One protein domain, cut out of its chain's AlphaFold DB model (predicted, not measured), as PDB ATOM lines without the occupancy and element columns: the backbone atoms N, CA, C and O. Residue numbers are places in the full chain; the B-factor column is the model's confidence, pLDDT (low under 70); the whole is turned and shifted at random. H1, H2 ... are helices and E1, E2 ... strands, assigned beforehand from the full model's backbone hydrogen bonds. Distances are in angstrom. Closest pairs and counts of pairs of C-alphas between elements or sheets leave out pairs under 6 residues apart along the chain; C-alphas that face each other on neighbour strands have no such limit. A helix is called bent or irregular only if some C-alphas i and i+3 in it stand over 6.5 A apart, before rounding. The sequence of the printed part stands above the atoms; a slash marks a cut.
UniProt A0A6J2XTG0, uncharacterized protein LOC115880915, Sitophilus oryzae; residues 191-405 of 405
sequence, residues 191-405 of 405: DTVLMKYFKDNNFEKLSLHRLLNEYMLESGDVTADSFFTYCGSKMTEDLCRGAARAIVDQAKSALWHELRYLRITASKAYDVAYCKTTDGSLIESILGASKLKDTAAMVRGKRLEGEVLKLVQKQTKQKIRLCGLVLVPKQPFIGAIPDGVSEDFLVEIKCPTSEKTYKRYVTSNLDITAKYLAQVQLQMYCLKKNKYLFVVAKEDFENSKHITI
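Overview. This is residues 191 to 405 of the 405 residues of the protein "uncharacterized protein LOC115880915" of Sitophilus oryzae (UniProt A0A6J2XTG0). Two lobes lie along the longest axis: in one, a small sheet of two strands, E2 and E3, has arm H8b over one face and H9 and H10 over the other; the other is a group of helices, H1 to H5. E1 and H6 lie between the lobes, H6 packing on H10, and residues 192 to 198 stick out from the helical lobe. The printed part has 215 residues with eleven named helices and three named strands, mostly helix, in the order H1 to H8, E1, E2, H9, H10, E3, H11; the sheet, E2 beside E3, is parallel. It is compact, with a radius of gyration of the C-alphas of 18.6 A, and spans 58 by 42 by 34 A.

Arrangement. E2, residues 346 to 350, and E3, residues 388 to 393, are parallel neighbours at 22 degrees; N 350 and O 391, 2.8 A apart, are within hydrogen-bond range. With H9, residues 355 to 361, and H10, residues 370 to 383, they form a strand-helix-strand unit, two parallel strands joined through helices, with a right-handed crossover. The closest C-alphas of H10 and E2, those of Val 376 and Glu 348, are 7.2 A apart. H8, residues 296 to 316, was assigned as one helix by its hydrogen bonds but is bent, C-alphas 303 and 306 being 7.2 A apart; its arms H8a, residues 296 to 303, and H8b, residues 306 to 316, stand at a steep tilt of 61 degrees. The closest C-alphas of H8b and E3, those of Val 308 and Ala 393, are 7.0 A apart. After H11, residues 397 to 400, residues 403 to 404 pair antiparallel with residues 392 to 393. H10 touches H6, residues 266 to 274, opposite ways at a steep tilt of 57 degrees, closest at the C-alphas of Gln 375 and Ala 266, 4.6 A. H6 is irregular, C-alphas 267 and 270 being 7.4 A apart. E1, residues 334 to 336, pairs with no named strand; its closest C-alpha to H6, Ala 336, is 5.1 A from that of Ala 266. H7, residues 281 to 286, is close to H6 but not clearly touching, the closest C-alphas, Leu 282 and Asp 271, being 7.5 A apart. H1, residues 202 to 206, touches H4, residues 237 to 247, closest at the C-alphas of Phe 203 and Ala 243, 5.6 A, and H5, residues 254 to 260, at those of Leu 206 and Leu 259, 6.7 A. H2, residues 208 to 218, touches H3, residues 224 to 234, about perpendicular at 81 degrees, closest at the C-alphas of Leu 211 and Cys 231, 6.7 A. Every O i to N i+4 pair is within hydrogen-bond range in H2, H3, H4, H5, H7, H8a, H8b and H10, against 3 of 5 in H6, 0 of 1 in H1 with 1 of 2 O i to N i+3 pairs, and 1 of 3 in H9 with 3 of 4; H11 is too short for an i+4 pair.

Along the chain. H1 begins at C-alpha 202 (-17.723, -11.063, 50.690), and H11 ends at C-alpha 400 (13.632, 17.811, 37.378). From first to last C-alpha, H10 is 19.8 A long, E3 15.9 A, H3, H4 and H8b 15.4 A each, H2 14.9 A and E2 13.6 A.

Size, cuts and confidence. The two C-alphas farthest apart, those of Gly 220 and Asn 399, are 60.6 A apart. The printed part has no cut and ends at the chain's last residue; the one long link, H8 to E1, has 17 residues. Mean pLDDT of the printed part is 88.6; it is under 70 at residues 191, 196 to 201, 220, 249 to 252 and 289 to 292.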
ATOM      1  N   ASP A 191      -6.912 -23.342  48.498       67.56
ATOM      2  CA  ASP A 191      -6.163 -22.959  47.287       67.56
ATOM      3  C   ASP A 191      -6.226 -23.987  46.142       67.56
ATOM      4  O   ASP A 191      -5.268 -24.207  45.406       67.56
ATOM      5  N   THR A 192      -7.380 -24.631  45.963       74.81
ATOM      6  CA  THR A 192      -7.631 -25.526  44.822       74.81
ATOM      7  C   THR A 192      -8.389 -24.803  43.707       74.81
ATOM      8  O   THR A 192      -9.063 -23.801  43.939       74.81
ATOM      9  N   VAL A 193      -8.301 -25.308  42.470       73.62
ATOM     10  CA  VAL A 193      -8.985 -24.707  41.304       73.62
ATOM     11  C   VAL A 193     -10.497 -24.622  41.516       73.62
ATOM     12  O   VAL A 193     -11.085 -23.596  41.195       73.62
ATOM     13  N   LEU A 194     -11.110 -25.663  42.086       72.12
ATOM     14  CA  LEU A 194     -12.536 -25.669  42.411       72.12
ATOM     15  C   LEU A 194     -12.854 -24.663  43.516       72.12
ATOM     16  O   LEU A 194     -13.732 -23.828  43.331       72.12
ATOM     17  N   MET A 195     -12.100 -24.674  44.619       74.12
ATOM     18  CA  MET A 195     -12.362 -23.776  45.745       74.12
ATOM     19  C   MET A 195     -12.210 -22.298  45.390       74.12
ATOM     20  O   MET A 195     -12.826 -21.475  46.049       74.12
ATOM     21  N   LYS A 196     -11.493 -21.929  44.320       67.38
ATOM     22  CA  LYS A 196     -11.488 -20.543  43.811       67.38
ATOM     23  C   LYS A 196     -12.882 -20.027  43.437       67.38
ATOM     24  O   LYS A 196     -13.111 -18.839  43.594       67.38
ATOM     25  N   TYR A 197     -13.793 -20.897  43.001       62.72
ATOM     26  CA  TYR A 197     -15.180 -20.537  42.676       62.72
ATOM     27  C   TYR A 197     -16.117 -20.569  43.895       62.72
ATOM     28  O   TYR A 197     -17.233 -20.066  43.819       62.72
ATOM     29  N   PHE A 198     -15.668 -21.155  45.010       66.44
ATOM     30  CA  PHE A 198     -16.426 -21.284  46.263       66.44
ATOM     31  C   PHE A 198     -15.818 -20.486  47.422       66.44
ATOM     32  O   PHE A 198     -16.356 -20.485  48.528       66.44
ATOM     33  N   LYS A 199     -14.698 -19.790  47.189       63.34
ATOM     34  CA  LYS A 199     -14.197 -18.743  48.076       63.34
ATOM     35  C   LYS A 199     -15.197 -17.605  48.002       63.34
ATOM     36  O   LYS A 199     -15.148 -16.800  47.081       63.34
ATOM     37  N   ASP A 200     -16.095 -17.551  48.974       57.72
ATOM     38  CA  ASP A 200     -17.048 -16.457  49.098       57.72
ATOM     39  C   ASP A 200     -16.264 -15.200  49.510       57.72
ATOM     40  O   ASP A 200     -16.077 -14.891  50.690       57.72
ATOM     41  N   ASN A 201     -15.701 -14.491  48.530       67.06
ATOM     42  CA  ASN A 201     -15.174 -13.168  48.786       67.06
ATOM     43  C   ASN A 201     -16.386 -12.281  49.039       67.06
ATOM     44  O   ASN A 201     -17.163 -11.998  48.128       67.06
ATOM     45  N   ASN A 202     -16.560 -11.850  50.286       75.81
ATOM     46  CA  ASN A 202     -17.723 -11.063  50.690       75.81
ATOM     47  C   ASN A 202     -17.980  -9.861  49.767       75.81
ATOM     48  O   ASN A 202     -19.131  -9.463  49.599       75.81
ATOM     49  N   PHE A 203     -16.941  -9.319  49.126       86.75
ATOM     50  CA  PHE A 203     -17.048  -8.184  48.214       86.75
ATOM     51  C   PHE A 203     -17.472  -8.542  46.782       86.75
ATOM     52  O   PHE A 203     -17.955  -7.657  46.085       86.75
ATOM     53  N   GLU A 204     -17.387  -9.801  46.335       84.12
ATOM     54  CA  GLU A 204     -17.907 -10.227  45.018       84.12
ATOM     55  C   GLU A 204     -19.429 -10.088  44.919       84.12
ATOM     56  O   GLU A 204     -19.975  -9.944  43.828       84.12
ATOM     57  N   LYS A 205     -20.120 -10.004  46.060       87.81
ATOM     58  CA  LYS A 205     -21.543  -9.634  46.154       87.81
ATOM     59  C   LYS A 205     -21.821  -8.221  45.617       87.81
ATOM     60  O   LYS A 205     -22.963  -7.891  45.322       87.81
ATOM     61  N   LEU A 206     -20.786  -7.390  45.452       93.12
ATOM     62  CA  LEU A 206     -20.861  -6.096  44.772       93.12
ATOM     63  C   LEU A 206     -20.623  -6.194  43.259       93.12
ATOM     64  O   LEU A 206     -20.636  -5.156  42.600       93.12
ATOM     65  N   SER A 207     -20.353  -7.368  42.684       92.44
ATOM     66  CA  SER A 207     -20.244  -7.524  41.231       92.44
ATOM     67  C   SER A 207     -21.573  -7.172  40.574       92.44
ATOM     68  O   SER A 207     -22.614  -7.721  40.932       92.44
ATOM     69  N   LEU A 208     -21.542  -6.287  39.576       93.06
ATOM     70  CA  LEU A 208     -22.742  -5.980  38.802       93.06
ATOM     71  C   LEU A 208     -23.264  -7.192  38.042       93.06
ATOM     72  O   LEU A 208     -24.472  -7.319  37.884       93.06
ATOM     73  N   HIS A 209     -22.377  -8.073  37.582       90.69
ATOM     74  CA  HIS A 209     -22.781  -9.275  36.868       90.69
ATOM     75  C   HIS A 209     -23.529 -10.229  37.795       90.69
ATOM     76  O   HIS A 209     -24.615 -10.700  37.464       90.69
ATOM     77  N   ARG A 210     -22.985 -10.450  38.997       90.88
ATOM     78  CA  ARG A 210     -23.644 -11.260  40.022       90.88
ATOM     79  C   ARG A 210     -24.977 -10.645  40.447       90.88
ATOM     80  O   ARG A 210     -25.980 -11.347  40.445       90.88
ATOM     81  N   LEU A 211     -24.995  -9.348  40.757       92.50
ATOM     82  CA  LEU A 211     -26.215  -8.632  41.138       92.50
ATOM     83  C   LEU A 211     -27.275  -8.695  40.038       92.50
ATOM     84  O   LEU A 211     -28.451  -8.842  40.347       92.50
ATOM     85  N   LEU A 212     -26.875  -8.603  38.767       91.50
ATOM     86  CA  LEU A 212     -27.784  -8.734  37.633       91.50
ATOM     87  C   LEU A 212     -28.359 -10.148  37.542       91.50
ATOM     88  O   LEU A 212     -29.567 -10.294  37.405       91.50
ATOM     89  N   ASN A 213     -27.527 -11.182  37.672       89.38
ATOM     90  CA  ASN A 213     -27.998 -12.567  37.658       89.38
ATOM     91  C   ASN A 213     -28.959 -12.850  38.822       89.38
ATOM     92  O   ASN A 213     -30.025 -13.415  38.602       89.38
ATOM     93  N   GLU A 214     -28.620 -12.425  40.042       90.62
ATOM     94  CA  GLU A 214     -29.508 -12.546  41.206       90.62
ATOM     95  C   GLU A 214     -30.823 -11.795  40.987       90.62
ATOM     96  O   GLU A 214     -31.892 -12.347  41.226       90.62
ATOM     97  N   TYR A 215     -30.757 -10.565  40.475       91.44
ATOM     98  CA  TYR A 215     -31.940  -9.773  40.166       91.44
ATOM     99  C   TYR A 215     -32.845 -10.475  39.150       91.44
ATOM    100  O   TYR A 215     -34.044 -10.545  39.378       91.44
ATOM    101  N   MET A 216     -32.291 -11.053  38.081       89.31
ATOM    102  CA  MET A 216     -33.062 -11.785  37.065       89.31
ATOM    103  C   MET A 216     -33.672 -13.097  37.589       89.31
ATOM    104  O   MET A 216     -34.626 -13.604  37.003       89.31
ATOM    105  N   LEU A 217     -33.119 -13.666  38.666       87.56
ATOM    106  CA  LEU A 217     -33.658 -14.854  39.336       87.56
ATOM    107  C   LEU A 217     -34.735 -14.494  40.369       87.56
ATOM    108  O   LEU A 217     -35.755 -15.172  40.457       87.56
ATOM    109  N   GLU A 218     -34.505 -13.441  41.159       86.06
ATOM    110  CA  GLU A 218     -35.421 -12.968  42.207       86.06
ATOM    111  C   GLU A 218     -36.598 -12.164  41.627       86.06
ATOM    112  O   GLU A 218     -37.699 -12.175  42.178       86.06
ATOM    113  N   SER A 219     -36.373 -11.458  40.519       73.62
ATOM    114  CA  SER A 219     -37.320 -10.537  39.892       73.62
ATOM    115  C   SER A 219     -37.600 -10.948  38.446       73.62
ATOM    116  O   SER A 219     -36.693 -11.189  37.662       73.62
ATOM    117  N   GLY A 220     -38.878 -10.970  38.062       66.50
ATOM    118  CA  GLY A 220     -39.303 -11.175  36.669       66.50
ATOM    119  C   GLY A 220     -39.355  -9.891  35.826       66.50
ATOM    120  O   GLY A 220     -39.871  -9.924  34.711       66.50
ATOM    121  N   ASP A 221     -38.892  -8.760  36.365       76.94
ATOM    122  CA  ASP A 221     -38.891  -7.452  35.699       76.94
ATOM    123  C   ASP A 221     -37.520  -7.163  35.065       76.94
ATOM    124  O   ASP A 221     -36.483  -7.485  35.634       76.94
ATOM    125  N   VAL A 222     -37.503  -6.515  33.904       82.62
ATOM    126  CA  VAL A 222     -36.306  -6.289  33.076       82.62
ATOM    127  C   VAL A 222     -35.932  -4.809  32.941       82.62
ATOM    128  O   VAL A 222     -35.111  -4.456  32.093       82.62
ATOM    129  N   THR A 223     -36.529  -3.915  33.739       90.50
ATOM    130  CA  THR A 223     -36.201  -2.483  33.669       90.50
ATOM    131  C   THR A 223     -34.890  -2.126  34.382       90.50
ATOM    132  O   THR A 223     -34.454  -2.774  35.332       90.50
ATOM    133  N   ALA A 224     -34.233  -1.060  33.915       88.88
ATOM    134  CA  ALA A 224     -32.996  -0.574  34.526       88.88
ATOM    135  C   ALA A 224     -33.240   0.064  35.907       88.88
ATOM    136  O   ALA A 224     -32.437  -0.117  36.819       88.88
ATOM    137  N   ASP A 225     -34.354   0.781  36.084       91.62
ATOM    138  CA  ASP A 225     -34.660   1.486  37.334       91.62
ATOM    139  C   ASP A 225     -34.960   0.521  38.490       91.62
ATOM    140  O   ASP A 225     -34.502   0.732  39.622       91.62
ATOM    141  N   SER A 226     -35.683  -0.569  38.216       92.75
ATOM    142  CA  SER A 226     -35.909  -1.635  39.195       92.75
ATOM    143  C   SER A 226     -34.594  -2.326  39.561       92.75
ATOM    144  O   SER A 226     -34.321  -2.526  40.746       92.75
ATOM    145  N   PHE A 227     -33.722  -2.580  38.579       92.50
ATOM    146  CA  PHE A 227     -32.388  -3.126  38.818       92.50
ATOM    147  C   PHE A 227     -31.505  -2.193  39.665       92.50
ATOM    148  O   PHE A 227     -30.819  -2.648  40.584       92.50
ATOM    149  N   PHE A 228     -31.533  -0.878  39.432       93.19
ATOM    150  CA  PHE A 228     -30.782   0.082  40.251       93.19
ATOM    151  C   PHE A 228     -31.317   0.157  41.681       93.19
ATOM    152  O   PHE A 228     -30.534   0.251  42.628       93.19
ATOM    153  N   THR A 229     -32.635   0.058  41.849       93.25
ATOM    154  CA  THR A 229     -33.274  -0.018  43.169       93.25
ATOM    155  C   THR A 229     -32.855  -1.294  43.902       93.25
ATOM    156  O   THR A 229     -32.473  -1.232  45.072       93.25
ATOM    157  N   TYR A 230     -32.839  -2.429  43.197       93.38
ATOM    158  CA  TYR A 230     -32.345  -3.703  43.715       93.38
ATOM    159  C   TYR A 230     -30.888  -3.594  44.177       93.38
ATOM    160  O   TYR A 230     -30.587  -3.868  45.342       93.38
ATOM    161  N   CYS A 231     -29.994  -3.100  43.315       94.12
ATOM    162  CA  CYS A 231     -28.591  -2.864  43.656       94.12
ATOM    163  C   CYS A 231     -28.444  -1.972  44.891       94.12
ATOM    164  O   CYS A 231     -27.694  -2.309  45.802       94.12
ATOM    165  N   GLY A 232     -29.196  -0.868  44.961       93.25
ATOM    166  CA  GLY A 232     -29.168   0.053  46.096       93.25
ATOM    167  C   GLY A 232     -29.577  -0.593  47.423       93.25
ATOM    168  O   GLY A 232     -29.125  -0.142  48.473       93.25
ATOM    169  N   SER A 233     -30.388  -1.656  47.386       92.94
ATOM    170  CA  SER A 233     -30.770  -2.421  48.581       92.94
ATOM    171  C   SER A 233     -29.706  -3.432  49.031       92.94
ATOM    172  O   SER A 233     -29.599  -3.708  50.225       92.94
ATOM    173  N   LYS A 234     -28.904  -3.971  48.100       93.00
ATOM    174  CA  LYS A 234     -27.884  -5.005  48.371       93.00
ATOM    175  C   LYS A 234     -26.492  -4.402  48.624       93.00
ATOM    176  O   LYS A 234     -25.729  -4.911  49.441       93.00
ATOM    177  N   MET A 235     -26.158  -3.300  47.952       94.50
ATOM    178  CA  MET A 235     -24.873  -2.601  48.058       94.50
ATOM    179  C   MET A 235     -24.853  -1.653  49.265       94.50
ATOM    180  O   MET A 235     -24.983  -0.438  49.124       94.50
ATOM    181  N   THR A 236     -24.682  -2.194  50.471       93.50
ATOM    182  CA  THR A 236     -24.560  -1.357  51.675       93.50
ATOM    183  C   THR A 236     -23.292  -0.502  51.639       93.50
ATOM    184  O   THR A 236     -22.289  -0.855  51.006       93.50
ATOM    185  N   GLU A 237     -23.312   0.639  52.335       90.88
ATOM    186  CA  GLU A 237     -22.138   1.513  52.388       90.88
ATOM    187  C   GLU A 237     -20.929   0.816  53.022       90.88
ATOM    188  O   GLU A 237     -19.821   0.955  52.512       90.88
ATOM    189  N   ASP A 238     -21.128   0.029  54.085       91.75
ATOM    190  CA  ASP A 238     -20.051  -0.730  54.732       91.75
ATOM    191  C   ASP A 238     -19.404  -1.742  53.790       91.75
ATOM    192  O   ASP A 238     -18.178  -1.863  53.763       91.75
ATOM    193  N   LEU A 239     -20.207  -2.422  52.969       92.56
ATOM    194  CA  LEU A 239     -19.695  -3.373  51.993       92.56
ATOM    195  C   LEU A 239     -18.859  -2.658  50.923       92.56
ATOM    196  O   LEU A 239     -17.750  -3.092  50.614       92.56
ATOM    197  N   CYS A 240     -19.347  -1.519  50.419       93.25
ATOM    198  CA  CYS A 240     -18.608  -0.687  49.467       93.25
ATOM    199  C   CYS A 240     -17.301  -0.149  50.072       93.25
ATOM    200  O   CYS A 240     -16.267  -0.163  49.406       93.25
ATOM    201  N   ARG A 241     -17.320   0.284  51.340       89.44
ATOM    202  CA  ARG A 241     -16.125   0.737  52.072       89.44
ATOM    203  C   ARG A 241     -15.102  -0.378  52.245       89.44
ATOM    204  O   ARG A 241     -13.917  -0.164  52.001       89.44
ATOM    205  N   GLY A 242     -15.551  -1.560  52.662       90.88
ATOM    206  CA  GLY A 242     -14.692  -2.731  52.817       90.88
ATOM    207  C   GLY A 242     -14.038  -3.129  51.494       90.88
ATOM    208  O   GLY A 242     -12.827  -3.332  51.452       90.88
ATOM    209  N   ALA A 243     -14.810  -3.128  50.405       90.94
ATOM    210  CA  ALA A 243     -14.297  -3.411  49.070       90.94
ATOM    211  C   ALA A 243     -13.274  -2.368  48.608       90.94
ATOM    212  O   ALA A 243     -12.225  -2.736  48.089       90.94
ATOM    213  N   ALA A 244     -13.533  -1.076  48.844       90.44
ATOM    214  CA  ALA A 244     -12.576  -0.022  48.528       90.44
ATOM    215  C   ALA A 244     -11.236  -0.268  49.241       90.44
ATOM    216  O   ALA A 244     -10.201  -0.278  48.583       90.44
ATOM    217  N   ARG A 245     -11.250  -0.561  50.550       87.50
ATOM    218  CA  ARG A 245     -10.033  -0.868  51.330       87.50
ATOM    219  C   ARG A 245      -9.300  -2.111  50.818       87.50
ATOM    220  O   ARG A 245      -8.080  -2.099  50.747       87.50
ATOM    221  N   ALA A 246     -10.031  -3.151  50.418       85.56
ATOM    222  CA  ALA A 246      -9.439  -4.382  49.894       85.56
ATOM    223  C   ALA A 246      -8.728  -4.200  48.536       85.56
ATOM    224  O   ALA A 246      -7.922  -5.044  48.150       85.56
ATOM    225  N   ILE A 247      -9.033  -3.125  47.800       84.50
ATOM    226  CA  ILE A 247      -8.619  -2.938  46.402       84.50
ATOM    227  C   ILE A 247      -7.514  -1.876  46.232       84.50
ATOM    228  O   ILE A 247      -6.907  -1.836  45.162       84.50
ATOM    229  N   VAL A 248      -7.222  -1.065  47.263       78.44
ATOM    230  CA  VAL A 248      -6.276   0.078  47.227       78.44
ATOM    231  C   VAL A 248      -4.959  -0.256  46.511       78.44
ATOM    232  O   VAL A 248      -4.607   0.436  45.563       78.44
ATOM    233  N   ASP A 249      -4.312  -1.371  46.862       66.44
ATOM    234  CA  ASP A 249      -3.004  -1.766  46.303       66.44
ATOM    235  C   ASP A 249      -3.080  -2.969  45.352       66.44
ATOM    236  O   ASP A 249      -2.085  -3.615  45.020       66.44
ATOM    237  N   GLN A 250      -4.286  -3.306  44.895       59.44
ATOM    238  CA  GLN A 250      -4.542  -4.550  44.181       59.44
ATOM    239  C   GLN A 250      -5.027  -4.335  42.749       59.44
ATOM    240  O   GLN A 250      -5.925  -5.029  42.282       59.44
ATOM    241  N   ALA A 251      -4.382  -3.449  41.985       60.38
ATOM    242  CA  ALA A 251      -4.668  -3.277  40.551       60.38
ATOM    243  C   ALA A 251      -4.496  -4.565  39.705       60.38
ATOM    244  O   ALA A 251      -4.837  -4.577  38.524       60.38
ATOM    245  N   LYS A 252      -3.958  -5.641  40.299       61.94
ATOM    246  CA  LYS A 252      -3.807  -6.977  39.703       61.94
ATOM    247  C   LYS A 252      -4.728  -8.045  40.314       61.94
ATOM    248  O   LYS A 252      -4.647  -9.195  39.887       61.94
ATOM    249  N   SER A 253      -5.556  -7.737  41.321       73.75
ATOM    250  CA  SER A 253      -6.427  -8.762  41.914       73.75
ATOM    251  C   SER A 253      -7.656  -9.026  41.059       73.75
ATOM    252  O   SER A 253      -8.194  -8.136  40.398       73.75
ATOM    253  N   ALA A 254      -8.135 -10.271  41.107       80.75
ATOM    254  CA  ALA A 254      -9.380 -10.660  40.454       80.75
ATOM    255  C   ALA A 254     -10.554  -9.772  40.904       80.75
ATOM    256  O   ALA A 254     -11.346  -9.347  40.070       80.75
ATOM    257  N   LEU A 255     -10.595  -9.399  42.190       83.69
ATOM    258  CA  LEU A 255     -11.625  -8.519  42.739       83.69
ATOM    259  C   LEU A 255     -11.608  -7.119  42.097       83.69
ATOM    260  O   LEU A 255     -12.669  -6.578  41.797       83.69
ATOM    261  N   TRP A 256     -10.430  -6.537  41.839       85.94
ATOM    262  CA  TRP A 256     -10.325  -5.243  41.147       85.94
ATOM    263  C   TRP A 256     -10.932  -5.300  39.742       85.94
ATOM    264  O   TRP A 256     -11.647  -4.381  39.336       85.94
ATOM    265  N   HIS A 257     -10.674  -6.384  39.004       85.06
ATOM    266  CA  HIS A 257     -11.236  -6.582  37.668       85.06
ATOM    267  C   HIS A 257     -12.749  -6.811  37.726       85.06
ATOM    268  O   HIS A 257     -13.490  -6.148  37.001       85.06
ATOM    269  N   GLU A 258     -13.200  -7.681  38.630       88.06
ATOM    270  CA  GLU A 258     -14.607  -8.045  38.801       88.06
ATOM    271  C   GLU A 258     -15.468  -6.837  39.181       88.06
ATOM    272  O   GLU A 258     -16.517  -6.595  38.590       88.06
ATOM    273  N   LEU A 259     -15.008  -6.000  40.118       90.69
ATOM    274  CA  LEU A 259     -15.781  -4.827  40.517       90.69
ATOM    275  C   LEU A 259     -15.753  -3.697  39.483       90.69
ATOM    276  O   LEU A 259     -16.573  -2.787  39.574       90.69
ATOM    277  N   ARG A 260     -14.845  -3.709  38.505       90.06
ATOM    278  CA  ARG A 260     -14.844  -2.733  37.401       90.06
ATOM    279  C   ARG A 260     -15.628  -3.220  36.188       90.06
ATOM    280  O   ARG A 260     -16.035  -2.395  35.371       90.06
ATOM    281  N   TYR A 261     -15.834  -4.526  36.069       89.94
ATOM    282  CA  TYR A 261     -16.630  -5.128  35.012       89.94
ATOM    283  C   TYR A 261     -18.067  -4.576  35.027       89.94
ATOM    284  O   TYR A 261     -18.672  -4.410  36.088       89.94
ATOM    285  N   LEU A 262     -18.592  -4.232  33.845       92.06
ATOM    286  CA  LEU A 262     -19.894  -3.572  33.636       92.06
ATOM    287  C   LEU A 262     -20.032  -2.161  34.241       92.06
ATOM    288  O   LEU A 262     -21.111  -1.573  34.159       92.06
ATOM    289  N   ARG A 263     -18.973  -1.582  34.827       93.44
ATOM    290  CA  ARG A 263     -19.009  -0.233  35.414       93.44
ATOM    291  C   ARG A 263     -18.322   0.806  34.539       93.44
ATOM    292  O   ARG A 263     -17.200   0.635  34.063       93.44
ATOM    293  N   ILE A 264     -18.962   1.961  34.425       94.38
ATOM    294  CA  ILE A 264     -18.370   3.182  33.896       94.38
ATOM    295  C   ILE A 264     -17.421   3.739  34.956       94.38
ATOM    296  O   ILE A 264     -17.833   4.279  35.983       94.38
ATOM    297  N   THR A 265     -16.124   3.602  34.696       93.56
ATOM    298  CA  THR A 265     -15.091   4.200  35.547       93.56
ATOM    299  C   THR A 265     -14.829   5.655  35.164       93.56
ATOM    300  O   THR A 265     -15.009   6.035  34.008       93.56
ATOM    301  N   ALA A 266     -14.372   6.472  36.116       94.81
ATOM    302  CA  ALA A 266     -14.103   7.899  35.900       94.81
ATOM    303  C   ALA A 266     -13.265   8.209  34.649       94.81
ATOM    304  O   ALA A 266     -13.592   9.127  33.901       94.81
ATOM    305  N   SER A 267     -12.243   7.409  34.343       91.88
ATOM    306  CA  SER A 267     -11.406   7.607  33.150       91.88
ATOM    307  C   SER A 267     -12.141   7.401  31.815       91.88
ATOM    308  O   SER A 267     -11.637   7.812  30.771       91.88
ATOM    309  N   LYS A 268     -13.334   6.792  31.838       92.94
ATOM    310  CA  LYS A 268     -14.232   6.595  30.690       92.94
ATOM    311  C   LYS A 268     -15.420   7.563  30.681       92.94
ATOM    312  O   LYS A 268     -16.192   7.540  29.730       92.94
ATOM    313  N   ALA A 269     -15.566   8.420  31.696       93.94
ATOM    314  CA  ALA A 269     -16.724   9.305  31.854       93.94
ATOM    315  C   ALA A 269     -16.939  10.219  30.641       93.94
ATOM    316  O   ALA A 269     -18.057  10.334  30.142       93.94
ATOM    317  N   TYR A 270     -15.858  10.823  30.137       94.81
ATOM    318  CA  TYR A 270     -15.907  11.643  28.929       94.81
ATOM    319  C   TYR A 270     -16.354  10.823  27.718       94.81
ATOM    320  O   TYR A 270     -17.306  11.189  27.042       94.81
ATOM    321  N   ASP A 271     -15.694   9.692  27.465       92.06
ATOM    322  CA  ASP A 271     -15.958   8.885  26.276       92.06
ATOM    323  C   ASP A 271     -17.428   8.407  26.260       92.06
ATOM    324  O   ASP A 271     -18.077   8.477  25.221       92.06
ATOM    325  N   VAL A 272     -17.993   8.028  27.416       91.81
ATOM    326  CA  VAL A 272     -19.413   7.643  27.551       91.81
ATOM    327  C   VAL A 272     -20.362   8.819  27.330       91.81
ATOM    328  O   VAL A 272     -21.354   8.663  26.626       91.81
ATOM    329  N   ALA A 273     -20.064  10.000  27.878       90.69
ATOM    330  CA  ALA A 273     -20.924  11.179  27.736       90.69
ATOM    331  C   ALA A 273     -21.064  11.663  26.280       90.69
ATOM    332  O   ALA A 273     -22.057  12.303  25.937       90.69
ATOM    333  N   TYR A 274     -20.078  11.359  25.432       87.31
ATOM    334  CA  TYR A 274     -20.065  11.725  24.013       87.31
ATOM    335  C   TYR A 274     -20.296  10.534  23.072       87.31
ATOM    336  O   TYR A 274     -20.337  10.725  21.852       87.31
ATOM    337  N   CYS A 275     -20.461   9.321  23.608       86.00
ATOM    338  CA  CYS A 275     -20.723   8.134  22.810       86.00
ATOM    339  C   CYS A 275     -22.115   8.217  22.178       86.00
ATOM    340  O   CYS A 275     -23.105   8.490  22.854       86.00
ATOM    341  N   LYS A 276     -22.189   7.967  20.869       84.12
ATOM    342  CA  LYS A 276     -23.449   7.938  20.110       84.12
ATOM    343  C   LYS A 276     -23.804   6.541  19.605       84.12
ATOM    344  O   LYS A 276     -24.870   6.369  19.024       84.12
ATOM    345  N   THR A 277     -22.908   5.574  19.785       82.38
ATOM    346  CA  THR A 277     -23.098   4.193  19.349       82.38
ATOM    347  C   THR A 277     -23.553   3.337  20.524       82.38
ATOM    348  O   THR A 277     -23.177   3.570  21.674       82.38
ATOM    349  N   THR A 278     -24.401   2.357  20.230       78.00
ATOM    350  CA  THR A 278     -24.906   1.380  21.206       78.00
ATOM    351  C   THR A 278     -23.939   0.215  21.420       78.00
ATOM    352  O   THR A 278     -24.089  -0.545  22.371       78.00
ATOM    353  N   ASP A 279     -22.951   0.084  20.542       78.56
ATOM    354  CA  ASP A 279     -21.943  -0.964  20.484       78.56
ATOM    355  C   ASP A 279     -20.570  -0.395  20.065       78.56
ATOM    356  O   ASP A 279     -20.409   0.806  19.809       78.56
ATOM    357  N   GLY A 280     -19.555  -1.262  20.057       84.31
ATOM    358  CA  GLY A 280     -18.183  -0.939  19.667       84.31
ATOM    359  C   GLY A 280     -17.194  -0.887  20.832       84.31
ATOM    360  O   GLY A 280     -17.479  -1.310  21.954       84.31
ATOM    361  N   SER A 281     -16.009  -0.338  20.560       83.69
ATOM    362  CA  SER A 281     -14.824  -0.469  21.421       83.69
ATOM    363  C   SER A 281     -14.995   0.084  22.840       83.69
ATOM    364  O   SER A 281     -14.419  -0.452  23.788       83.69
ATOM    365  N   LEU A 282     -15.797   1.140  23.025       86.94
ATOM    366  CA  LEU A 282     -16.084   1.683  24.356       86.94
ATOM    367  C   LEU A 282     -16.928   0.713  25.189       86.94
ATOM    368  O   LEU A 282     -16.599   0.463  26.349       86.94
ATOM    369  N   ILE A 283     -17.986   0.162  24.592       87.25
ATOM    370  CA  ILE A 283     -18.867  -0.804  25.250       87.25
ATOM    371  C   ILE A 283     -18.093  -2.091  25.527       87.25
ATOM    372  O   ILE A 283     -18.069  -2.540  26.665       87.25
ATOM    373  N   GLU A 284     -17.354  -2.613  24.547       86.44
ATOM    374  CA  GLU A 284     -16.455  -3.760  24.724       86.44
ATOM    375  C   GLU A 284     -15.441  -3.540  25.856       86.44
ATOM    376  O   GLU A 284     -15.183  -4.448  26.647       86.44
ATOM    377  N   SER A 285     -14.901  -2.324  25.988       85.19
ATOM    378  CA  SER A 285     -13.989  -1.970  27.078       85.19
ATOM    379  C   SER A 285     -14.667  -1.963  28.449       85.19
ATOM    380  O   SER A 285     -14.017  -2.338  29.425       85.19
ATOM    381  N   ILE A 286     -15.932  -1.548  28.549       87.81
ATOM    382  CA  ILE A 286     -16.719  -1.596  29.796       87.81
ATOM    383  C   ILE A 286     -17.126  -3.043  30.122       87.81
ATOM    384  O   ILE A 286     -17.077  -3.463  31.279       87.81
ATOM    385  N   LEU A 287     -17.448  -3.830  29.095       87.25
ATOM    386  CA  LEU A 287     -17.740  -5.262  29.165       87.25
ATOM    387  C   LEU A 287     -16.468  -6.128  29.255       87.25
ATOM    388  O   LEU A 287     -16.523  -7.322  28.980       87.25
ATOM    389  N   GLY A 288     -15.301  -5.564  29.577       77.94
ATOM    390  CA  GLY A 288     -14.066  -6.331  29.793       77.94
ATOM    391  C   GLY A 288     -13.563  -7.155  28.594       77.94
ATOM    392  O   GLY A 288     -12.638  -7.948  28.757       77.94
ATOM    393  N   ALA A 289     -14.129  -6.974  27.397       68.56
ATOM    394  CA  ALA A 289     -13.789  -7.732  26.194       68.56
ATOM    395  C   ALA A 289     -12.456  -7.278  25.576       68.56
ATOM    396  O   ALA A 289     -11.798  -8.041  24.868       68.56
ATOM    397  N   SER A 290     -12.009  -6.056  25.880       61.59
ATOM    398  CA  SER A 290     -10.719  -5.537  25.426       61.59
ATOM    399  C   SER A 290      -9.649  -5.662  26.515       61.59
ATOM    400  O   SER A 290      -9.706  -4.972  27.538       61.59
ATOM    401  N   LYS A 291      -8.609  -6.468  26.274       62.62
ATOM    402  CA  LYS A 291      -7.373  -6.402  27.067       62.62
ATOM    403  C   LYS A 291      -6.531  -5.227  26.574       62.62
ATOM    404  O   LYS A 291      -5.879  -5.319  25.537       62.62
ATOM    405  N   LEU A 292      -6.544  -4.120  27.313       63.56
ATOM    406  CA  LEU A 292      -5.631  -3.010  27.054       63.56
ATOM    407  C   LEU A 292      -4.216  -3.445  27.442       63.56
ATOM    408  O   LEU A 292      -3.953  -3.751  28.603       63.56
ATOM    409  N   LYS A 293      -3.308  -3.490  26.464       72.44
ATOM    410  CA  LYS A 293      -1.883  -3.670  26.743       72.44
ATOM    411  C   LYS A 293      -1.352  -2.409  27.412       72.44
ATOM    412  O   LYS A 293      -1.663  -1.301  26.972       72.44
ATOM    413  N   ASP A 294      -0.540  -2.586  28.449       75.56
ATOM    414  CA  ASP A 294       0.145  -1.470  29.092       75.56
ATOM    415  C   ASP A 294       1.040  -0.763  28.064       75.56
ATOM    416  O   ASP A 294       1.936  -1.356  27.464       75.56
ATOM    417  N   THR A 295       0.780   0.523  27.842       82.38
ATOM    418  CA  THR A 295       1.633   1.371  27.002       82.38
ATOM    419  C   THR A 295       2.826   1.884  27.807       82.38
ATOM    420  O   THR A 295       2.759   1.977  29.032       82.38
ATOM    421  N   ALA A 296       3.904   2.309  27.139       84.62
ATOM    422  CA  ALA A 296       5.061   2.912  27.816       84.62
ATOM    423  C   ALA A 296       4.669   4.109  28.709       84.62
ATOM    424  O   ALA A 296       5.211   4.279  29.799       84.62
ATOM    425  N   ALA A 297       3.678   4.901  28.283       83.31
ATOM    426  CA  ALA A 297       3.139   6.000  29.078       83.31
ATOM    427  C   ALA A 297       2.413   5.512  30.344       83.31
ATOM    428  O   ALA A 297       2.575   6.111  31.404       83.31
ATOM    429  N   MET A 298       1.655   4.411  30.262       84.94
ATOM    430  CA  MET A 298       0.990   3.809  31.425       84.94
ATOM    431  C   MET A 298       1.995   3.210  32.409       84.94
ATOM    432  O   MET A 298       1.864   3.427  33.610       84.94
ATOM    433  N   VAL A 299       3.013   2.500  31.912       88.94
ATOM    434  CA  VAL A 299       4.084   1.937  32.752       88.94
ATOM    435  C   VAL A 299       4.834   3.051  33.478       88.94
ATOM    436  O   VAL A 299       5.027   2.976  34.690       88.94
ATOM    437  N   ARG A 300       5.198   4.124  32.762       90.25
ATOM    438  CA  ARG A 300       5.823   5.298  33.381       90.25
ATOM    439  C   ARG A 300       4.907   5.944  34.420       90.25
ATOM    440  O   ARG A 300       5.393   6.294  35.489       90.25
ATOM    441  N   GLY A 301       3.614   6.080  34.122       90.38
ATOM    442  CA  GLY A 301       2.608   6.585  35.060       90.38
ATOM    443  C   GLY A 301       2.624   5.820  36.377       90.38
ATOM    444  O   GLY A 301       2.955   6.414  37.398       90.38
ATOM    445  N   LYS A 302       2.407   4.499  36.322       89.62
ATOM    446  CA  LYS A 302       2.410   3.611  37.499       89.62
ATOM    447  C   LYS A 302       3.697   3.730  38.322       89.62
ATOM    448  O   LYS A 302       3.644   3.746  39.542       89.62
ATOM    449  N   ARG A 303       4.855   3.838  37.657       93.12
ATOM    450  CA  ARG A 303       6.158   3.973  38.327       93.12
ATOM    451  C   ARG A 303       6.310   5.300  39.076       93.12
ATOM    452  O   ARG A 303       6.896   5.325  40.148       93.12
ATOM    453  N   LEU A 304       5.851   6.406  38.490       94.69
ATOM    454  CA  LEU A 304       6.097   7.749  39.028       94.69
ATOM    455  C   LEU A 304       5.002   8.249  39.972       94.69
ATOM    456  O   LEU A 304       5.254   9.177  40.736       94.69
ATOM    457  N   GLU A 305       3.806   7.666  39.919       93.00
ATOM    458  CA  GLU A 305       2.627   8.117  40.666       93.00
ATOM    459  C   GLU A 305       2.913   8.289  42.162       93.00
ATOM    460  O   GLU A 305       2.674   9.365  42.710       93.00
ATOM    461  N   GLY A 306       3.543   7.293  42.794       93.19
ATOM    462  CA  GLY A 306       3.898   7.351  44.213       93.19
ATOM    463  C   GLY A 306       4.892   8.468  44.558       93.19
ATOM    464  O   GLY A 306       4.750   9.135  45.584       93.19
ATOM    465  N   GLU A 307       5.884   8.731  43.700       96.00
ATOM    466  CA  GLU A 307       6.832   9.837  43.902       96.00
ATOM    467  C   GLU A 307       6.162  11.206  43.741       96.00
ATOM    468  O   GLU A 307       6.403  12.121  44.535       96.00
ATOM    469  N   VAL A 308       5.306  11.349  42.727       96.81
ATOM    470  CA  VAL A 308       4.549  12.580  42.481       96.81
ATOM    471  C   VAL A 308       3.601  12.850  43.647       96.81
ATOM    472  O   VAL A 308       3.567  13.971  44.154       96.81
ATOM    473  N   LEU A 309       2.903  11.828  44.146       95.56
ATOM    474  CA  LEU A 309       1.993  11.950  45.283       95.56
ATOM    475  C   LEU A 309       2.721  12.418  46.553       95.56
ATOM    476  O   LEU A 309       2.255  13.336  47.233       95.56
ATOM    477  N   LYS A 310       3.915  11.871  46.834       95.88
ATOM    478  CA  LYS A 310       4.781  12.325  47.942       95.88
ATOM    479  C   LYS A 310       5.164  13.803  47.800       95.88
ATOM    480  O   LYS A 310       5.175  14.539  48.791       95.88
ATOM    481  N   LEU A 311       5.453  14.265  46.581       96.69
ATOM    482  CA  LEU A 311       5.769  15.670  46.319       96.69
ATOM    483  C   LEU A 311       4.552  16.583  46.542       96.69
ATOM    484  O   LEU A 311       4.690  17.631  47.175       96.69
ATOM    485  N   VAL A 312       3.364  16.169  46.094       96.56
ATOM    486  CA  VAL A 312       2.102  16.899  46.314       96.56
ATOM    487  C   VAL A 312       1.785  16.993  47.809       96.56
ATOM    488  O   VAL A 312       1.472  18.077  48.302       96.56
ATOM    489  N   GLN A 313       1.947  15.901  48.563       96.69
ATOM    490  CA  GLN A 313       1.790  15.889  50.022       96.69
ATOM    491  C   GLN A 313       2.737  16.893  50.701       96.69
ATOM    492  O   GLN A 313       2.325  17.651  51.580       96.69
ATOM    493  N   LYS A 314       3.995  16.978  50.245       95.44
ATOM    494  CA  LYS A 314       4.974  17.951  50.760       95.44
ATOM    495  C   LYS A 314       4.602  19.402  50.432       95.44
ATOM    496  O   LYS A 314       4.756  20.267  51.294       95.44
ATOM    497  N   GLN A 315       4.141  19.684  49.212       95.25
ATOM    498  CA  GLN A 315       3.778  21.044  48.787       95.25
ATOM    499  C   GLN A 315       2.497  21.544  49.466       95.25
ATOM    500  O   GLN A 315       2.438  22.692  49.902       95.25
ATOM    501  N   THR A 316       1.495  20.674  49.595       94.50
ATOM    502  CA  THR A 316       0.194  21.008  50.200       94.50
ATOM    503  C   THR A 316       0.217  20.982  51.726       94.50
ATOM    504  O   THR A 316      -0.639  21.599  52.354       94.50
ATOM    505  N   LYS A 317       1.193  20.285  52.330       95.06
ATOM    506  CA  LYS A 317       1.281  20.029  53.779       95.06
ATOM    507  C   LYS A 317       0.029  19.339  54.343       95.06
ATOM    508  O   LYS A 317      -0.284  19.505  55.519       95.06
ATOM    509  N   GLN A 318      -0.678  18.571  53.515       94.38
ATOM    510  CA  GLN A 318      -1.830  17.770  53.923       94.38
ATOM    511  C   GLN A 318      -1.529  16.285  53.770       94.38
ATOM    512  O   GLN A 318      -0.846  15.887  52.830       94.38
ATOM    513  N   LYS A 319      -2.072  15.459  54.669       95.31
ATOM    514  CA  LYS A 319      -1.993  14.001  54.543       95.31
ATOM    515  C   LYS A 319      -2.876  13.557  53.374       95.31
ATOM    516  O   LYS A 319      -4.073  13.840  53.366       95.31
ATOM    517  N   ILE A 320      -2.286  12.859  52.410       95.19
ATOM    518  CA  ILE A 320      -2.965  12.295  51.245       95.19
ATOM    519  C   ILE A 320      -2.822  10.785  51.347       95.19
ATOM    520  O   ILE A 320      -1.715  10.289  51.540       95.19
ATOM    521  N   ARG A 321      -3.929  10.046  51.268       92.00
ATOM    522  CA  ARG A 321      -3.888   8.578  51.317       92.00
ATOM    523  C   ARG A 321      -4.450   8.000  50.024       92.00
ATOM    524  O   ARG A 321      -5.229   8.660  49.329       92.00
ATOM    525  N   LEU A 322      -3.986   6.804  49.679       90.94
ATOM    526  CA  LEU A 322      -4.428   6.098  48.482       90.94
ATOM    527  C   LEU A 322      -5.904   5.718  48.614       90.94
ATOM    528  O   LEU A 322      -6.432   5.553  49.718       90.94
ATOM    529  N   CYS A 323      -6.580   5.611  47.476       86.50
ATOM    530  CA  CYS A 323      -8.005   5.337  47.422       86.50
ATOM    531  C   CYS A 323      -8.278   4.114  46.550       86.50
ATOM    532  O   CYS A 323      -7.755   3.991  45.447       86.50
ATOM    533  N   GLY A 324      -9.124   3.212  47.040       89.31
ATOM    534  CA  GLY A 324      -9.616   2.091  46.250       89.31
ATOM    535  C   GLY A 324     -10.805   2.478  45.376       89.31
ATOM    536  O   GLY A 324     -11.153   3.649  45.223       89.31
ATOM    537  N   LEU A 325     -11.472   1.471  44.815       92.00
ATOM    538  CA  LEU A 325     -12.667   1.689  44.004       92.00
ATOM    539  C   LEU A 325     -13.842   2.169  44.861       92.00
ATOM    540  O   LEU A 325     -14.409   1.412  45.645       92.00
ATOM    541  N   VAL A 326     -14.243   3.420  44.653       93.81
ATOM    542  CA  VAL A 326     -15.416   4.030  45.276       93.81
ATOM    543  C   VAL A 326     -16.644   3.751  44.419       93.81
ATOM    544  O   VAL A 326     -16.701   4.133  43.246       93.81
ATOM    545  N   LEU A 327     -17.626   3.085  45.021       94.50
ATOM    546  CA  LEU A 327     -18.892   2.705  44.400       94.50
ATOM    547  C   LEU A 327     -20.039   3.555  44.940       94.50
ATOM    548  O   LEU A 327     -20.030   3.959  46.103       94.50
ATOM    549  N   VAL A 328     -21.049   3.788  44.102       93.62
ATOM    550  CA  VAL A 328     -22.247   4.549  44.475       93.62
ATOM    551  C   VAL A 328     -23.464   3.622  44.409       93.62
ATOM    552  O   VAL A 328     -23.950   3.361  43.314       93.62
ATOM    553  N   PRO A 329     -24.007   3.137  45.542       91.75
ATOM    554  CA  PRO A 329     -25.103   2.158  45.544       91.75
ATOM    555  C   PRO A 329     -26.327   2.551  44.705       91.75
ATOM    556  O   PRO A 329     -26.920   1.714  44.034       91.75
ATOM    557  N   LYS A 330     -26.684   3.844  44.700       90.25
ATOM    558  CA  LYS A 330     -27.817   4.384  43.926       90.25
ATOM    559  C   LYS A 330     -27.547   4.503  42.424       90.25
ATOM    560  O   LYS A 330     -28.483   4.652  41.649       90.25
ATOM    561  N   GLN A 331     -26.281   4.497  42.019       94.44
ATOM    562  CA  GLN A 331     -25.849   4.486  40.624       94.44
ATOM    563  C   GLN A 331     -24.793   3.385  40.482       94.44
ATOM    564  O   GLN A 331     -23.603   3.664  40.337       94.44
ATOM    565  N   PRO A 332     -25.205   2.112  40.567       93.94
ATOM    566  CA  PRO A 332     -24.279   0.993  40.733       93.94
ATOM    567  C   PRO A 332     -23.398   0.765  39.490       93.94
ATOM    568  O   PRO A 332     -22.382   0.075  39.570       93.94
ATOM    569  N   PHE A 333     -23.773   1.379  38.361       93.31
ATOM    570  CA  PHE A 333     -23.073   1.390  37.078       93.31
ATOM    571  C   PHE A 333     -21.901   2.376  36.997       93.31
ATOM    572  O   PHE A 333     -21.186   2.345  36.000       93.31
ATOM    573  N   ILE A 334     -21.666   3.234  37.997       95.12
ATOM    574  CA  ILE A 334     -20.480   4.106  38.045       95.12
ATOM    575  C   ILE A 334     -19.520   3.702  39.165       95.12
ATOM    576  O   ILE A 334     -19.919   3.193  40.213       95.12
ATOM    577  N   GLY A 335     -18.238   3.981  38.950       94.75
ATOM    578  CA  GLY A 335     -17.205   3.851  39.972       94.75
ATOM    579  C   GLY A 335     -16.035   4.796  39.724       94.75
ATOM    580  O   GLY A 335     -15.766   5.206  38.592       94.75
ATOM    581  N   ALA A 336     -15.320   5.158  40.783       94.50
ATOM    582  CA  ALA A 336     -14.178   6.059  40.687       94.50
ATOM    583  C   ALA A 336     -13.004   5.575  41.534       94.50
ATOM    584  O   ALA A 336     -13.194   5.059  42.628       94.50
ATOM    585  N   ILE A 337     -11.797   5.769  41.010       92.12
ATOM    586  CA  ILE A 337     -10.531   5.546  41.706       92.12
ATOM    587  C   ILE A 337      -9.721   6.820  41.452       92.12
ATOM    588  O   ILE A 337      -9.360   7.058  40.296       92.12
ATOM    589  N   PRO A 338      -9.580   7.718  42.438       93.06
ATOM    590  CA  PRO A 338      -8.617   8.812  42.378       93.06
ATOM    591  C   PRO A 338      -7.227   8.324  42.806       93.06
ATOM    592  O   PRO A 338      -7.123   7.388  43.597       93.06
ATOM    593  N   ASP A 339      -6.178   9.003  42.344       94.12
ATOM    594  CA  ASP A 339      -4.785   8.641  42.660       94.12
ATOM    595  C   ASP A 339      -4.413   8.999  44.111       94.12
ATOM    596  O   ASP A 339      -3.502   8.437  44.712       94.12
ATOM    597  N   GLY A 340      -5.158   9.924  44.720       93.94
ATOM    598  CA  GLY A 340      -5.069  10.198  46.147       93.94
ATOM    599  C   GLY A 340      -6.255  10.991  46.677       93.94
ATOM    600  O   GLY A 340      -6.970  11.671  45.938       93.94
ATOM    601  N   VAL A 341      -6.463  10.926  47.987       94.75
ATOM    602  CA  VAL A 341      -7.503  11.691  48.672       94.75
ATOM    603  C   VAL A 341      -6.989  12.271  49.988       94.75
ATOM    604  O   VAL A 341      -6.338  11.587  50.777       94.75
ATOM    605  N   SER A 342      -7.286  13.548  50.224       95.00
ATOM    606  CA  SER A 342      -7.125  14.223  51.513       95.00
ATOM    607  C   SER A 342      -8.490  14.513  52.146       95.00
ATOM    608  O   SER A 342      -9.553  14.170  51.610       95.00
ATOM    609  N   GLU A 343      -8.492  15.158  53.308       91.94
ATOM    610  CA  GLU A 343      -9.721  15.660  53.924       91.94
ATOM    611  C   GLU A 343     -10.394  16.734  53.047       91.94
ATOM    612  O   GLU A 343     -11.606  16.683  52.820       91.94
ATOM    613  N   ASP A 344      -9.609  17.618  52.431       92.56
ATOM    614  CA  ASP A 344     -10.115  18.773  51.684       92.56
ATOM    615  C   ASP A 344     -10.352  18.513  50.193       92.56
ATOM    616  O   ASP A 344     -11.278  19.080  49.601       92.56
ATOM    617  N   PHE A 345      -9.504  17.703  49.560       95.81
ATOM    618  CA  PHE A 345      -9.457  17.557  48.107       95.81
ATOM    619  C   PHE A 345      -9.138  16.124  47.677       95.81
ATOM    620  O   PHE A 345      -8.640  15.309  48.449       95.81
ATOM    621  N   LEU A 346      -9.432  15.813  46.416       96.38
ATOM    622  CA  LEU A 346      -8.881  14.637  45.740       96.38
ATOM    623  C   LEU A 346      -7.706  15.030  44.844       96.38
ATOM    624  O   LEU A 346      -7.576  16.196  44.475       96.38
ATOM    625  N   VAL A 347      -6.868  14.064  44.491       97.00
ATOM    626  CA  VAL A 347      -5.707  14.244  43.621       97.00
ATOM    627  C   VAL A 347      -5.843  13.321  42.414       97.00
ATOM    628  O   VAL A 347      -6.124  12.135  42.567       97.00
ATOM    629  N   GLU A 348      -5.635  13.886  41.230       97.44
ATOM    630  CA  GLU A 348      -5.503  13.165  39.965       97.44
ATOM    631  C   GLU A 348      -4.150  13.537  39.353       97.44
ATOM    632  O   GLU A 348      -3.865  14.715  39.142       97.44
ATOM    633  N   ILE A 349      -3.314  12.542  39.079       96.56
ATOM    634  CA  ILE A 349      -1.933  12.661  38.631       96.56
ATOM    635  C   ILE A 349      -1.827  12.209  37.176       96.56
ATOM    636  O   ILE A 349      -2.292  11.143  36.778       96.56
ATOM    637  N   LYS A 350      -1.128  13.000  36.360       95.19
ATOM    638  CA  LYS A 350      -0.735  12.636  34.997       95.19
ATOM    639  C   LYS A 350       0.771  12.749  34.824       95.19
ATOM    640  O   LYS A 350       1.367  13.780  35.112       95.19
ATOM    641  N   CYS A 351       1.374  11.701  34.268       94.75
ATOM    642  CA  CYS A 351       2.816  11.616  34.023       94.75
ATOM    643  C   CYS A 351       3.114  11.537  32.508       94.75
ATOM    644  O   CYS A 351       3.442  10.456  32.005       94.75
ATOM    645  N   PRO A 352       2.983  12.641  31.741       92.44
ATOM    646  CA  PRO A 352       3.268  12.673  30.302       92.44
ATOM    647  C   PRO A 352       4.705  12.265  29.983       92.44
ATOM    648  O   PRO A 352       5.633  12.690  30.656       92.44
ATOM    649  N   THR A 353       4.899  11.498  28.909       90.00
ATOM    650  CA  THR A 353       6.230  11.141  28.379       90.00
ATOM    651  C   THR A 353       6.818  12.205  27.448       90.00
ATOM    652  O   THR A 353       7.967  12.089  27.036       90.00
ATOM    653  N   SER A 354       6.030  13.209  27.057       88.50
ATOM    654  CA  SER A 354       6.434  14.261  26.123       88.50
ATOM    655  C   SER A 354       5.569  15.509  26.269       88.50
ATOM    656  O   SER A 354       4.411  15.423  26.684       88.50
ATOM    657  N   GLU A 355       6.082  16.644  25.800       85.44
ATOM    658  CA  GLU A 355       5.358  17.921  25.717       85.44
ATOM    659  C   GLU A 355       4.040  17.806  24.920       85.44
ATOM    660  O   GLU A 355       3.007  18.369  25.286       85.44
ATOM    661  N   LYS A 356       4.031  17.006  23.840       86.25
ATOM    662  CA  LYS A 356       2.813  16.708  23.056       86.25
ATOM    663  C   LYS A 356       1.745  16.045  23.932       86.25
ATOM    664  O   LYS A 356       0.563  16.344  23.785       86.25
ATOM    665  N   THR A 357       2.154  15.158  24.838       84.75
ATOM    666  CA  THR A 357       1.250  14.465  25.768       84.75
ATOM    667  C   THR A 357       0.831  15.376  26.918       84.75
ATOM    668  O   THR A 357      -0.330  15.344  27.310       84.75
ATOM    669  N   TYR A 358       1.729  16.236  27.406       87.94
ATOM    670  CA  TYR A 358       1.423  17.250  28.418       87.94
ATOM    671  C   TYR A 358       0.237  18.125  27.983       87.94
ATOM    672  O   TYR A 358      -0.759  18.241  28.700       87.94
ATOM    673  N   LYS A 359       0.269  18.609  26.734       87.12
ATOM    674  CA  LYS A 359      -0.800  19.421  26.122       87.12
ATOM    675  C   LYS A 359      -2.140  18.700  25.929       87.12
ATOM    676  O   LYS A 359      -3.138  19.340  25.608       87.12
ATOM    677  N   ARG A 360      -2.192  17.370  26.087       89.44
ATOM    678  CA  ARG A 360      -3.462  16.618  26.099       89.44
ATOM    679  C   ARG A 360      -4.161  16.723  27.457       89.44
ATOM    680  O   ARG A 360      -5.388  16.651  27.507       89.44
ATOM    681  N   TYR A 361      -3.396  16.889  28.536       91.06
ATOM    682  CA  TYR A 361      -3.909  16.985  29.903       91.06
ATOM    683  C   TYR A 361      -4.345  18.407  30.253       91.06
ATOM    684  O   TYR A 361      -5.432  18.599  30.797       91.06
ATOM    685  N   VAL A 362      -3.520  19.388  29.884       91.00
ATOM    686  CA  VAL A 362      -3.741  20.811  30.157       91.00
ATOM    687  C   VAL A 362      -3.600  21.645  28.887       91.00
ATOM    688  O   VAL A 362      -2.806  21.339  27.997       91.00
ATOM    689  N   THR A 363      -4.396  22.702  28.790       88.62
ATOM    690  CA  THR A 363      -4.358  23.672  27.692       88.62
ATOM    691  C   THR A 363      -3.187  24.647  27.854       88.62
ATOM    692  O   THR A 363      -2.513  24.680  28.882       88.62
ATOM    693  N   SER A 364      -2.951  25.499  26.850       84.38
ATOM    694  CA  SER A 364      -1.929  26.557  26.914       84.38
ATOM    695  C   SER A 364      -2.137  27.556  28.054       84.38
ATOM    696  O   SER A 364      -1.179  28.192  28.476       84.38
ATOM    697  N   ASN A 365      -3.370  27.686  28.549       87.00
ATOM    698  CA  ASN A 365      -3.722  28.575  29.657       87.00
ATOM    699  C   ASN A 365      -3.611  27.882  31.024       87.00
ATOM    700  O   ASN A 365      -4.024  28.456  32.022       87.00
ATOM    701  N   LEU A 366      -3.072  26.656  31.062       84.62
ATOM    702  CA  LEU A 366      -3.017  25.779  32.237       84.62
ATOM    703  C   LEU A 366      -4.389  25.286  32.731       84.62
ATOM    704  O   LEU A 366      -4.473  24.676  33.791       84.62
ATOM    705  N   ASP A 367      -5.448  25.452  31.936       90.25
ATOM    706  CA  ASP A 367      -6.750  24.846  32.231       90.25
ATOM    707  C   ASP A 367      -6.755  23.351  31.887       90.25
ATOM    708  O   ASP A 367      -6.247  22.944  30.838       90.25
ATOM    709  N   ILE A 368      -7.395  22.536  32.723       94.69
ATOM    710  CA  ILE A 368      -7.634  21.110  32.464       94.69
ATOM    711  C   ILE A 368      -8.487  20.907  31.199       94.69
ATOM    712  O   ILE A 368      -9.466  21.620  30.964       94.69
ATOM    713  N   THR A 369      -8.154  19.914  30.369       93.50
ATOM    714  CA  THR A 369      -8.973  19.616  29.180       93.50
ATOM    715  C   THR A 369     -10.292  18.929  29.553       93.50
ATOM    716  O   THR A 369     -10.395  18.234  30.566       93.50
ATOM    717  N   ALA A 370     -11.320  19.078  28.706       93.38
ATOM    718  CA  ALA A 370     -12.674  18.578  28.976       93.38
ATOM    719  C   ALA A 370     -12.730  17.076  29.317       93.38
ATOM    720  O   ALA A 370     -13.528  16.659  30.156       93.38
ATOM    721  N   LYS A 371     -11.844  16.273  28.708       94.12
ATOM    722  CA  LYS A 371     -11.731  14.838  28.985       94.12
ATOM    723  C   LYS A 371     -11.386  14.556  30.442       94.12
ATOM    724  O   LYS A 371     -12.072  13.775  31.099       94.12
ATOM    725  N   TYR A 372     -10.338  15.197  30.944       95.31
ATOM    726  CA  TYR A 372      -9.882  14.976  32.312       95.31
ATOM    727  C   TYR A 372     -10.736  15.734  33.326       95.31
ATOM    728  O   TYR A 372     -10.913  15.250  34.440       95.31
ATOM    729  N   LEU A 373     -11.372  16.839  32.924       96.12
ATOM    730  CA  LEU A 373     -12.390  17.487  33.745       96.12
ATOM    731  C   LEU A 373     -13.570  16.546  34.011       96.12
ATOM    732  O   LEU A 373     -13.981  16.414  35.157       96.12
ATOM    733  N   ALA A 374     -14.085  15.846  32.996       96.69
ATOM    734  CA  ALA A 374     -15.155  14.865  33.193       96.69
ATOM    735  C   ALA A 374     -14.726  13.708  34.115       96.69
ATOM    736  O   ALA A 374     -15.513  13.275  34.958       96.69
ATOM    737  N   GLN A 375     -13.474  13.246  33.994       97.19
ATOM    738  CA  GLN A 375     -12.906  12.234  34.890       97.19
ATOM    739  C   GLN A 375     -12.912  12.713  36.350       97.19
ATOM    740  O   GLN A 375     -13.479  12.046  37.218       97.19
ATOM    741  N   VAL A 376     -12.338  13.889  36.605       97.19
ATOM    742  CA  VAL A 376     -12.251  14.476  37.945       97.19
ATOM    743  C   VAL A 376     -13.633  14.776  38.518       97.19
ATOM    744  O   VAL A 376     -13.895  14.479  39.678       97.19
ATOM    745  N   GLN A 377     -14.561  15.298  37.714       96.94
ATOM    746  CA  GLN A 377     -15.927  15.574  38.162       96.94
ATOM    747  C   GLN A 377     -16.663  14.296  38.586       96.94
ATOM    748  O   GLN A 377     -17.365  14.314  39.598       96.94
ATOM    749  N   LEU A 378     -16.474  13.166  37.885       97.31
ATOM    750  CA  LEU A 378     -17.057  11.896  38.332       97.31
ATOM    751  C   LEU A 378     -16.407  11.398  39.632       97.31
ATOM    752  O   LEU A 378     -17.115  10.921  40.516       97.31
ATOM    753  N   GLN A 379     -15.087  11.549  39.797       97.25
ATOM    754  CA  GLN A 379     -14.413  11.238  41.066       97.25
ATOM    755  C   GLN A 379     -14.955  12.104  42.212       97.25
ATOM    756  O   GLN A 379     -15.308  11.576  43.266       97.25
ATOM    757  N   MET A 380     -15.095  13.414  41.997       97.12
ATOM    758  CA  MET A 380     -15.675  14.344  42.968       97.12
ATOM    759  C   MET A 380     -17.103  13.953  43.345       97.12
ATOM    760  O   MET A 380     -17.441  13.980  44.526       97.12
ATOM    761  N   TYR A 381     -17.918  13.544  42.367       96.00
ATOM    762  CA  TYR A 381     -19.271  13.044  42.601       96.00
ATOM    763  C   TYR A 381     -19.268  11.792  43.490       96.00
ATOM    764  O   TYR A 381     -19.951  11.769  44.514       96.00
ATOM    765  N   CYS A 382     -18.466  10.778  43.145       94.81
ATOM    766  CA  CYS A 382     -18.392   9.524  43.899       94.81
ATOM    767  C   CYS A 382     -17.884   9.729  45.336       94.81
ATOM    768  O   CYS A 382     -18.431   9.144  46.267       94.81
ATOM    769  N   LEU A 383     -16.865  10.575  45.525       93.44
ATOM    770  CA  LEU A 383     -16.250  10.839  46.832       93.44
ATOM    771  C   LEU A 383     -16.893  12.002  47.603       93.44
ATOM    772  O   LEU A 383     -16.471  12.297  48.721       93.44
ATOM    773  N   LYS A 384     -17.890  12.680  47.021       92.69
ATOM    774  CA  LYS A 384     -18.540  13.880  47.580       92.69
ATOM    775  C   LYS A 384     -17.537  14.991  47.948       92.69
ATOM    776  O   LYS A 384     -17.683  15.661  48.969       92.69
ATOM    777  N   LYS A 385     -16.508  15.191  47.118       93.38
ATOM    778  CA  LYS A 385     -15.496  16.247  47.298       93.38
ATOM    779  C   LYS A 385     -15.860  17.497  46.509       93.38
ATOM    780  O   LYS A 385     -16.371  17.415  45.400       93.38
ATOM    781  N   ASN A 386     -15.530  18.661  47.069       95.44
ATOM    782  CA  ASN A 386     -15.780  19.964  46.439       95.44
ATOM    783  C   ASN A 386     -14.516  20.602  45.843       95.44
ATOM    784  O   ASN A 386     -14.609  21.637  45.189       95.44
ATOM    785  N   LYS A 387     -13.344  20.007  46.080       96.31
ATOM    786  CA  LYS A 387     -12.053  20.465  45.563       96.31
ATOM    787  C   LYS A 387     -11.272  19.285  44.998       96.31
ATOM    788  O   LYS A 387     -11.418  18.153  45.466       96.31
ATOM    789  N   TYR A 388     -10.428  19.576  44.022       96.56
ATOM    790  CA  TYR A 388      -9.484  18.633  43.444       96.56
ATOM    791  C   TYR A 388      -8.164  19.343  43.148       96.56
ATOM    792  O   TYR A 388      -8.149  20.559  42.958       96.56
ATOM    793  N   LEU A 389      -7.085  18.572  43.086       97.00
ATOM    794  CA  LEU A 389      -5.805  18.970  42.521       97.00
ATOM    795  C   LEU A 389      -5.558  18.119  41.280       97.00
ATOM    796  O   LEU A 389      -5.613  16.889  41.355       97.00
ATOM    797  N   PHE A 390      -5.315  18.771  40.146       97.12
ATOM    798  CA  PHE A 390      -4.980  18.088  38.905       97.12
ATOM    799  C   PHE A 390      -3.498  18.281  38.623       97.12
ATOM    800  O   PHE A 390      -3.060  19.337  38.185       97.12
ATOM    801  N   VAL A 391      -2.723  17.251  38.922       96.56
ATOM    802  CA  VAL A 391      -1.273  17.330  38.985       96.56
ATOM    803  C   VAL A 391      -0.688  16.751  37.713       96.56
ATOM    804  O   VAL A 391      -0.944  15.600  37.366       96.56
ATOM    805  N   VAL A 392       0.144  17.524  37.026       95.81
ATOM    806  CA  VAL A 392       0.862  17.053  35.842       95.81
ATOM    807  C   VAL A 392       2.356  17.084  36.122       95.81
ATOM    808  O   VAL A 392       2.945  18.144  36.329       95.81
ATOM    809  N   ALA A 393       2.979  15.908  36.141       95.44
ATOM    810  CA  ALA A 393       4.426  15.792  36.243       95.44
ATOM    811  C   ALA A 393       5.088  16.217  34.932       95.44
ATOM    812  O   ALA A 393       4.570  15.949  33.845       95.44
ATOM    813  N   LYS A 394       6.257  16.852  35.020       92.38
ATOM    814  CA  LYS A 394       7.026  17.205  33.827       92.38
ATOM    815  C   LYS A 394       7.503  15.945  33.085       92.38
ATOM    816  O   LYS A 394       7.696  14.873  33.667       92.38
ATOM    817  N   GLU A 395       7.703  16.050  31.778       91.00
ATOM    818  CA  GLU A 395       8.202  14.956  30.941       91.00
ATOM    819  C   GLU A 395       9.589  14.457  31.372       91.00
ATOM    820  O   GLU A 395       9.884  13.275  31.217       91.00
ATOM    821  N   ASP A 396      10.395  15.323  31.991       92.25
ATOM    822  CA  ASP A 396      11.705  15.017  32.573       92.25
ATOM    823  C   ASP A 396      11.670  14.860  34.108       92.25
ATOM    824  O   ASP A 396      12.704  15.034  34.758       92.25
ATOM    825  N   PHE A 397      10.501  14.566  34.698       94.50
ATOM    826  CA  PHE A 397      10.282  14.512  36.153       94.50
ATOM    827  C   PHE A 397      11.334  13.694  36.908       94.50
ATOM    828  O   PHE A 397      11.739  14.080  38.002       94.50
ATOM    829  N   GLU A 398      11.818  12.595  36.329       92.69
ATOM    830  CA  GLU A 398      12.882  11.763  36.889       92.69
ATOM    831  C   GLU A 398      14.122  12.582  37.291       92.69
ATOM    832  O   GLU A 398      14.722  12.305  38.329       92.69
ATOM    833  N   ASN A 399      14.441  13.626  36.518       94.31
ATOM    834  CA  ASN A 399      15.555  14.541  36.757       94.31
ATOM    835  C   ASN A 399      15.109  15.841  37.439       94.31
ATOM    836  O   ASN A 399      15.747  16.297  38.385       94.31
ATOM    837  N   SER A 400      14.030  16.464  36.952       94.06
ATOM    838  CA  SER A 400      13.632  17.811  37.378       94.06
ATOM    839  C   SER A 400      12.856  17.837  38.692       94.06
ATOM    840  O   SER A 400      12.822  18.873  39.357       94.06
ATOM    841  N   LYS A 401      12.200  16.721  39.051       94.56
ATOM    842  CA  LYS A 401      11.242  16.609  40.166       94.56
ATOM    843  C   LYS A 401      10.200  17.736  40.167       94.56
ATOM    844  O   LYS A 401       9.748  18.179  41.221       94.56
ATOM    845  N   HIS A 402       9.830  18.212  38.976       94.06
ATOM    846  CA  HIS A 402       8.918  19.335  38.795       94.06
ATOM    847  C   HIS A 402       7.496  18.871  38.461       94.06
ATOM    848  O   HIS A 402       7.298  17.988  37.624       94.06
ATOM    849  N   ILE A 403       6.509  19.500  39.101       94.50
ATOM    850  CA  ILE A 403       5.079  19.253  38.892       94.50
ATOM    851  C   ILE A 403       4.345  20.581  38.719       94.50
ATOM    852  O   ILE A 403       4.713  21.577  39.344       94.50
ATOM    853  N   THR A 404       3.286  20.555  37.921       92.69
ATOM    854  CA  THR A 404       2.286  21.621  37.806       92.69
ATOM    855  C   THR A 404       1.024  21.172  38.543       92.69
ATOM    856  O   THR A 404       0.639  20.009  38.398       92.69
ATOM    857  N   ILE A 405       0.404  22.057  39.333       88.38
ATOM    858  CA  ILE A 405      -0.836  21.808  40.097       88.38
ATOM    859  C   ILE A 405      -1.922  22.781  39.653       88.38
ATOM    860  O   ILE A 405      -1.573  23.975  39.495       88.38
TER     861      ILE A 405